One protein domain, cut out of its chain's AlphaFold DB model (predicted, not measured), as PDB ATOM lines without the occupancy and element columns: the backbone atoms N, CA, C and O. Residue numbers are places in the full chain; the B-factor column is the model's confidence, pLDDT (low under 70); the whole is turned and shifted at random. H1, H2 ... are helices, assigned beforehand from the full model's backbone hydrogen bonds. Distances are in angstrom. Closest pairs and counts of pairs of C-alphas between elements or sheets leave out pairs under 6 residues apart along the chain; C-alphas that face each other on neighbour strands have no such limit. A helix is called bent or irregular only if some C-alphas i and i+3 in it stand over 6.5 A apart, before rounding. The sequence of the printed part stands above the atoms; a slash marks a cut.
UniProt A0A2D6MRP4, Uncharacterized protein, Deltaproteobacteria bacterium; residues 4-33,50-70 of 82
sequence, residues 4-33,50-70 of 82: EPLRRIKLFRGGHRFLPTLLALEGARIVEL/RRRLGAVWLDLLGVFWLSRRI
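Overview. This is residues 4 to 33 and 50 to 70 of the 82 residues of an uncharacterized protein of Deltaproteobacteria bacterium (UniProt A0A2D6MRP4). Three helices stand loosely in a row, with the short H2 between the very short H1 and the long H3. H2 and H3 run the same way, nearly side by side, and residues 30 to 33 lead away from the helices to a cut. The printed part has 51 residues with three named helices, in the order H1, H2, H3, and no named strand; its class is all helix. It is only just compact, close to loose, with a radius of gyration of the C-alphas of 11.8 A and spans of 34 by 29 by 17 A.

Arrangement. H1, residues 4 to 8, and H2, residues 15 to 25, are close but not clearly touching; their closest C-alphas, those of Pro 5 and Leu 23, are 6.6 A apart. H2 and H3, residues 50 to 69, only just touch, with 3 pairs of C-alphas within 8 A, the closest being Leu 25 and Ser 67 at 7.1 A. H3 touches H2 with residues 59 to 67 alone. Their lines stand at a shallow tilt of 20 degrees, the same way. H1 and H3 are apart. Of the O i to N i+4 pairs, 0 of 1 in H1, 5 of 7 in H2 and 14 of 16 in H3 are within hydrogen-bond range; in H1, 2 of 2 O i to N i+3 pairs are.

Along the chain. H1 begins at C-alpha 4 (36.003, 40.375, -22.262). H2 measures 13.2 A from first to last C-alpha and is irregular, with C-alphas 17 and 20 8.0 A apart. H3, 30.0 A long, is only just irregular, with C-alphas 51 and 54 6.8 A apart; it ends at C-alpha 69 (35.046, 24.441, -5.303).

Size, cuts and confidence. The C-alphas farthest apart, those of Glu 4 and Arg 50, are 35.9 A apart. The link from H1 to H2 is short; the link across the cut, H2 to H3, lacks residues 34 to 49, with 29.4 A between C-alphas 33 and 50. The mean pLDDT of the printed part is 85.8, and no printed residue is under 70.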
ATOM      1  N   GLU A   4      36.247  41.786 -21.956       84.56
ATOM      2  CA  GLU A   4      36.003  40.375 -22.262       84.56
ATOM      3  C   GLU A   4      35.903  39.462 -21.020       84.56
ATOM      4  O   GLU A   4      34.917  38.733 -20.917       84.56
ATOM      5  N   PRO A   5      36.814  39.530 -20.022       81.38
ATOM      6  CA  PRO A   5      36.697  38.720 -18.807       81.38
ATOM      7  C   PRO A   5      35.470  39.090 -17.969       81.38
ATOM      8  O   PRO A   5      34.864  38.232 -17.340       81.38
ATOM      9  N   LEU A   6      35.055  40.360 -18.001       83.62
ATOM     10  CA  LEU A   6      33.894  40.838 -17.250       83.62
ATOM     11  C   LEU A   6      32.590  40.191 -17.738       83.62
ATOM     12  O   LEU A   6      31.686  39.976 -16.940       83.62
ATOM     13  N   ARG A   7      32.502  39.848 -19.031       84.94
ATOM     14  CA  ARG A   7      31.322  39.193 -19.620       84.94
ATOM     15  C   ARG A   7      31.150  37.737 -19.175       84.94
ATOM     16  O   ARG A   7      30.047  37.217 -19.287       84.94
ATOM     17  N   ARG A   8      32.221  37.089 -18.701       84.50
ATOM     18  CA  ARG A   8      32.205  35.696 -18.220       84.50
ATOM     19  C   ARG A   8      31.816  35.590 -16.740       84.50
ATOM     20  O   ARG A   8      31.256  34.582 -16.323       84.50
ATOM     21  N   ILE A   9      32.030  36.657 -15.967       86.12
ATOM     22  CA  ILE A   9      31.760  36.680 -14.526       86.12
ATOM     23  C   ILE A   9      30.259  36.741 -14.240       86.12
ATOM     24  O   ILE A   9      29.548  37.636 -14.700       86.12
ATOM     25  N   LYS A  10      29.792  35.859 -13.353       82.88
ATOM     26  CA  LYS A  10      28.460  35.959 -12.743       82.88
ATOM     27  C   LYS A  10      28.508  36.883 -11.525       82.88
ATOM     28  O   LYS A  10      29.086  36.544 -10.494       82.88
ATOM     29  N   LEU A  11      27.898  38.061 -11.643       84.19
ATOM     30  CA  LEU A  11      27.795  39.022 -10.544       84.19
ATOM     31  C   LEU A  11      26.617  38.686  -9.624       84.19
ATOM     32  O   LEU A  11      25.529  38.342 -10.077       84.19
ATOM     33  N   PHE A  12      26.827  38.861  -8.323       84.62
ATOM     34  CA  PHE A  12      25.791  38.783  -7.295       84.62
ATOM     35  C   PHE A  12      25.724  40.101  -6.511       84.62
ATOM     36  O   PHE A  12      26.592  40.973  -6.632       84.62
ATOM     37  N   ARG A  13      24.684  40.275  -5.692       83.75
ATOM     38  CA  ARG A  13      24.501  41.481  -4.873       83.75
ATOM     39  C   ARG A  13      25.682  41.652  -3.908       83.75
ATOM     40  O   ARG A  13      25.844  40.864  -2.994       83.75
ATOM     41  N   GLY A  14      26.485  42.700  -4.103       82.69
ATOM     42  CA  GLY A  14      27.715  42.933  -3.325       82.69
ATOM     43  C   GLY A  14      28.997  42.376  -3.955       82.69
ATOM     44  O   GLY A  14      30.088  42.725  -3.507       82.69
ATOM     45  N   GLY A  15      28.886  41.615  -5.049       84.38
ATOM     46  CA  GLY A  15      30.007  40.972  -5.741       84.38
ATOM     47  C   GLY A  15      31.025  41.935  -6.357       84.38
ATOM     48  O   GLY A  15      32.176  41.560  -6.549       84.38
ATOM     49  N   HIS A  16      30.662  43.204  -6.580       86.81
ATOM     50  CA  HIS A  16      31.598  44.233  -7.057       86.81
ATOM     51  C   HIS A  16      32.794  44.446  -6.111       86.81
ATOM     52  O   HIS A  16      33.855  44.868  -6.560       86.81
ATOM     53  N   ARG A  17      32.653  44.130  -4.814       86.44
ATOM     54  CA  ARG A  17      33.759  44.175  -3.839       86.44
ATOM     55  C   ARG A  17      34.813  43.096  -4.085       86.44
ATOM     56  O   ARG A  17      35.963  43.278  -3.714       86.44
ATOM     57  N   PHE A  18      34.413  42.002  -4.725       89.00
ATOM     58  CA  PHE A  18      35.242  40.833  -5.012       89.00
ATOM     59  C   PHE A  18      35.572  40.728  -6.498       89.00
ATOM     60  O   PHE A  18      35.989  39.673  -6.965       89.00
ATOM     61  N   LEU A  19      35.393  41.814  -7.256       89.25
ATOM     62  CA  LEU A  19      35.647  41.829  -8.690       89.25
ATOM     63  C   LEU A  19      37.069  41.363  -9.043       89.25
ATOM     64  O   LEU A  19      37.179  40.540  -9.947       89.25
ATOM     65  N   PRO A  20      38.140  41.784  -8.329       88.62
ATOM     66  CA  PRO A  20      39.478  41.251  -8.570       88.62
ATOM     67  C   PRO A  20      39.519  39.731  -8.398       88.62
ATOM     68  O   PRO A  20      39.963  39.025  -9.291       88.62
ATOM     69  N   THR A  21      38.975  39.197  -7.305       89.06
ATOM     70  CA  THR A  21      38.944  37.749  -7.063       89.06
ATOM     71  C   THR A  21      38.166  37.003  -8.148       89.06
ATOM     72  O   THR A  21      38.656  36.014  -8.675       89.06
ATOM     73  N   LEU A  22      36.988  37.499  -8.537       88.50
ATOM     74  CA  LEU A  22      36.169  36.891  -9.592       88.50
ATOM     75  C   LEU A  22      36.881  36.910 -10.952       88.50
ATOM     76  O   LEU A  22      36.840  35.931 -11.685       88.50
ATOM     77  N   LEU A  23      37.592  37.994 -11.267       89.00
ATOM     78  CA  LEU A  23      38.427  38.083 -12.465       89.00
ATOM     79  C   LEU A  23      39.595  37.095 -12.421       89.00
ATOM     80  O   LEU A  23      39.900  36.489 -13.445       89.00
ATOM     81  N   ALA A  24      40.229  36.914 -11.260       87.12
ATOM     82  CA  ALA A  24      41.296  35.930 -11.088       87.12
ATOM     83  C   ALA A  24      40.790  34.504 -11.349       87.12
ATOM     84  O   ALA A  24      41.486  33.716 -11.989       87.12
ATOM     85  N   LEU A  25      39.572  34.186 -10.891       85.44
ATOM     86  CA  LEU A  25      38.934  32.884 -11.112       85.44
ATOM     87  C   LEU A  25      38.681  32.614 -12.601       85.44
ATOM     88  O   LEU A  25      38.921  31.505 -13.065       85.44
ATOM     89  N   GLU A  26      38.303  33.642 -13.363       86.06
ATOM     90  CA  GLU A  26      38.157  33.581 -14.826       86.06
ATOM     91  C   GLU A  26      39.502  33.631 -15.587       86.06
ATOM     92  O   GLU A  26      39.529  33.708 -16.816       86.06
ATOM     93  N   GLY A  27      40.638  33.609 -14.880       86.00
ATOM     94  CA  GLY A  27      41.977  33.581 -15.478       86.00
ATOM     95  C   GLY A  27      42.536  34.948 -15.885       86.00
ATOM     96  O   GLY A  27      43.505  35.017 -16.643       86.00
ATOM     97  N   ALA A  28      41.963  36.055 -15.406       88.00
ATOM     98  CA  ALA A  28      42.516  37.381 -15.657       88.00
ATOM     99  C   ALA A  28      43.794  37.630 -14.836       88.00
ATOM    100  O   ALA A  28      43.907  37.239 -13.675       88.00
ATOM    101  N   ARG A  29      44.741  38.372 -15.424       87.75
ATOM    102  CA  ARG A  29      45.937  38.851 -14.720       87.75
ATOM    103  C   ARG A  29      45.622  40.131 -13.951       87.75
ATOM    104  O   ARG A  29      45.138  41.102 -14.535       87.75
ATOM    105  N   ILE A  30      45.948  40.138 -12.665       89.88
ATOM    106  CA  ILE A  30      45.754  41.273 -11.761       89.88
ATOM    107  C   ILE A  30      47.125  41.793 -11.349       89.88
ATOM    108  O   ILE A  30      48.050  41.010 -11.139       89.88
ATOM    109  N   VAL A  31      47.255  43.114 -11.280       90.88
ATOM    110  CA  VAL A  31      48.467  43.800 -10.832       90.88
ATOM    111  C   VAL A  31      48.074  44.891  -9.848       90.88
ATOM    112  O   VAL A  31      47.066  45.574 -10.046       90.88
ATOM    113  N   GLU A  32      48.862  45.046  -8.793       91.69
ATOM    114  CA  GLU A  32      48.720  46.142  -7.842       91.69
ATOM    115  C   GLU A  32      49.656  47.276  -8.255       91.69
ATOM    116  O   GLU A  32      50.815  47.050  -8.599       91.69
ATOM    117  N   LEU A  33      49.137  48.501  -8.260       92.25
ATOM    118  CA  LEU A  33      49.900  49.701  -8.581       92.25
ATOM    119  C   LEU A  33      49.900  50.605  -7.355       92.25
ATOM    120  O   LEU A  33      48.843  50.924  -6.808       92.25
ATOM    121  N   ARG A  50      29.894  49.008  11.335       74.62
ATOM    122  CA  ARG A  50      29.030  48.096  12.111       74.62
ATOM    123  C   ARG A  50      27.878  47.476  11.311       74.62
ATOM    124  O   ARG A  50      27.554  46.317  11.523       74.62
ATOM    125  N   ARG A  51      27.283  48.216  10.366       71.56
ATOM    126  CA  ARG A  51      26.149  47.729   9.553       71.56
ATOM    127  C   ARG A  51      26.586  46.986   8.285       71.56
ATOM    128  O   ARG A  51      25.781  46.285   7.684       71.56
ATOM    129  N   ARG A  52      27.846  47.149   7.861       75.69
ATOM    130  CA  ARG A  52      28.396  46.535   6.639       75.69
ATOM    131  C   ARG A  52      29.186  45.259   6.904       75.69
ATOM    132  O   ARG A  52      29.200  44.405   6.027       75.69
ATOM    133  N   LEU A  53      29.775  45.113   8.093       82.12
ATOM    134  CA  LEU A  53      30.550  43.932   8.482       82.12
ATOM    135  C   LEU A  53      29.796  42.628   8.212       82.12
ATOM    136  O   LEU A  53      30.320  41.788   7.499       82.12
ATOM    137  N   GLY A  54      28.563  42.476   8.708       82.75
ATOM    138  CA  GLY A  54      27.822  41.213   8.573       82.75
ATOM    139  C   GLY A  54      27.615  40.769   7.121       82.75
ATOM    140  O   GLY A  54      27.892  39.624   6.780       82.75
ATOM    141  N   ALA A  55      27.200  41.690   6.246       82.38
ATOM    142  CA  ALA A  55      27.032  41.390   4.824       82.38
ATOM    143  C   ALA A  55      28.372  41.072   4.141       82.38
ATOM    144  O   ALA A  55      28.456  40.126   3.369       82.38
ATOM    145  N   VAL A  56      29.430  41.826   4.458       84.31
ATOM    146  CA  VAL A  56      30.768  41.594   3.892       84.31
ATOM    147  C   VAL A  56      31.343  40.250   4.341       84.31
ATOM    148  O   VAL A  56      31.950  39.564   3.527       84.31
ATOM    149  N   TRP A  57      31.131  39.851   5.596       88.19
ATOM    150  CA  TRP A  57      31.570  38.554   6.115       88.19
ATOM    151  C   TRP A  57      30.895  37.384   5.402       88.19
ATOM    152  O   TRP A  57      31.576  36.440   5.007       88.19
ATOM    153  N   LEU A  58      29.576  37.461   5.202       88.12
ATOM    154  CA  LEU A  58      28.832  36.448   4.453       88.12
ATOM    155  C   LEU A  58      29.316  36.354   3.004       88.12
ATOM    156  O   LEU A  58      29.573  35.255   2.517       88.12
ATOM    157  N   ASP A  59      29.503  37.495   2.335       87.56
ATOM    158  CA  ASP A  59      30.005  37.506   0.961       87.56
ATOM    159  C   ASP A  59      31.431  36.932   0.869       87.56
ATOM    160  O   ASP A  59      31.733  36.180  -0.056       87.56
ATOM    161  N   LEU A  60      32.301  37.252   1.838       89.50
ATOM    162  CA  LEU A  60      33.671  36.738   1.897       89.50
ATOM    163  C   LEU A  60      33.676  35.212   2.036       89.50
ATOM    164  O   LEU A  60      34.386  34.538   1.293       89.50
ATOM    165  N   LEU A  61      32.864  34.668   2.948       91.38
ATOM    166  CA  LEU A  61      32.711  33.222   3.123       91.38
ATOM    167  C   LEU A  61      32.175  32.558   1.851       91.38
ATOM    168  O   LEU A  61      32.694  31.519   1.448       91.38
ATOM    169  N   GLY A  62      31.186  33.170   1.193       88.62
ATOM    170  CA  GLY A  62      30.616  32.666  -0.056       88.62
ATOM    171  C   GLY A  62      31.636  32.617  -1.195       88.62
ATOM    172  O   GLY A  62      31.789  31.580  -1.841       88.62
ATOM    173  N   VAL A  63      32.380  33.705  -1.415       87.12
ATOM    174  CA  VAL A  63      33.422  33.768  -2.455       87.12
ATOM    175  C   VAL A  63      34.581  32.830  -2.135       87.12
ATOM    176  O   VAL A  63      35.082  32.159  -3.032       87.12
ATOM    177  N   PHE A  64      34.986  32.736  -0.869       89.12
ATOM    178  CA  PHE A  64      36.031  31.811  -0.438       89.12
ATOM    179  C   PHE A  64      35.631  30.349  -0.664       89.12
ATOM    180  O   PHE A  64      36.412  29.565  -1.207       89.12
ATOM    181  N   TRP A  65      34.403  29.984  -0.290       90.25
ATOM    182  CA  TRP A  65      33.859  28.651  -0.530       90.25
ATOM    183  C   TRP A  65      33.776  28.336  -2.028       90.25
ATOM    184  O   TRP A  65      34.236  27.277  -2.453       90.25
ATOM    185  N   LEU A  66      33.271  29.275  -2.835       86.44
ATOM    186  CA  LEU A  66      33.178  29.133  -4.288       86.44
ATOM    187  C   LEU A  66      34.565  28.971  -4.923       86.44
ATOM    188  O   LEU A  66      34.784  28.045  -5.697       86.44
ATOM    189  N   SER A  67      35.521  29.822  -4.547       85.19
ATOM    190  CA  SER A  67      36.900  29.775  -5.042       85.19
ATOM    191  C   SER A  67      37.590  28.442  -4.755       85.19
ATOM    192  O   SER A  67      38.481  28.061  -5.506       85.19
ATOM    193  N   ARG A  68      37.206  27.741  -3.682       85.88
ATOM    194  CA  ARG A  68      37.728  26.410  -3.337       85.88
ATOM    195  C   ARG A  68      37.067  25.260  -4.092       85.88
ATOM    196  O   ARG A  68      37.627  24.173  -4.106       85.88
ATOM    197  N   ARG A  69      35.868  25.468  -4.639       85.38
ATOM    198  CA  ARG A  69      35.046  24.441  -5.303       85.38
ATOM    199  C   ARG A  69      35.034  24.562  -6.825       85.38
ATOM    200  O   ARG A  69      34.469  23.702  -7.491       85.38
ATOM    201  N   ILE A  70      35.601  25.635  -7.373       82.31
ATOM    202  CA  ILE A  70      35.784  25.774  -8.815       82.31
ATOM    203  C   ILE A  70      36.922  24.849  -9.238       82.31
ATOM    204  O   ILE A  70      38.101  25.175  -9.110       82.31
TER     205      ILE A  70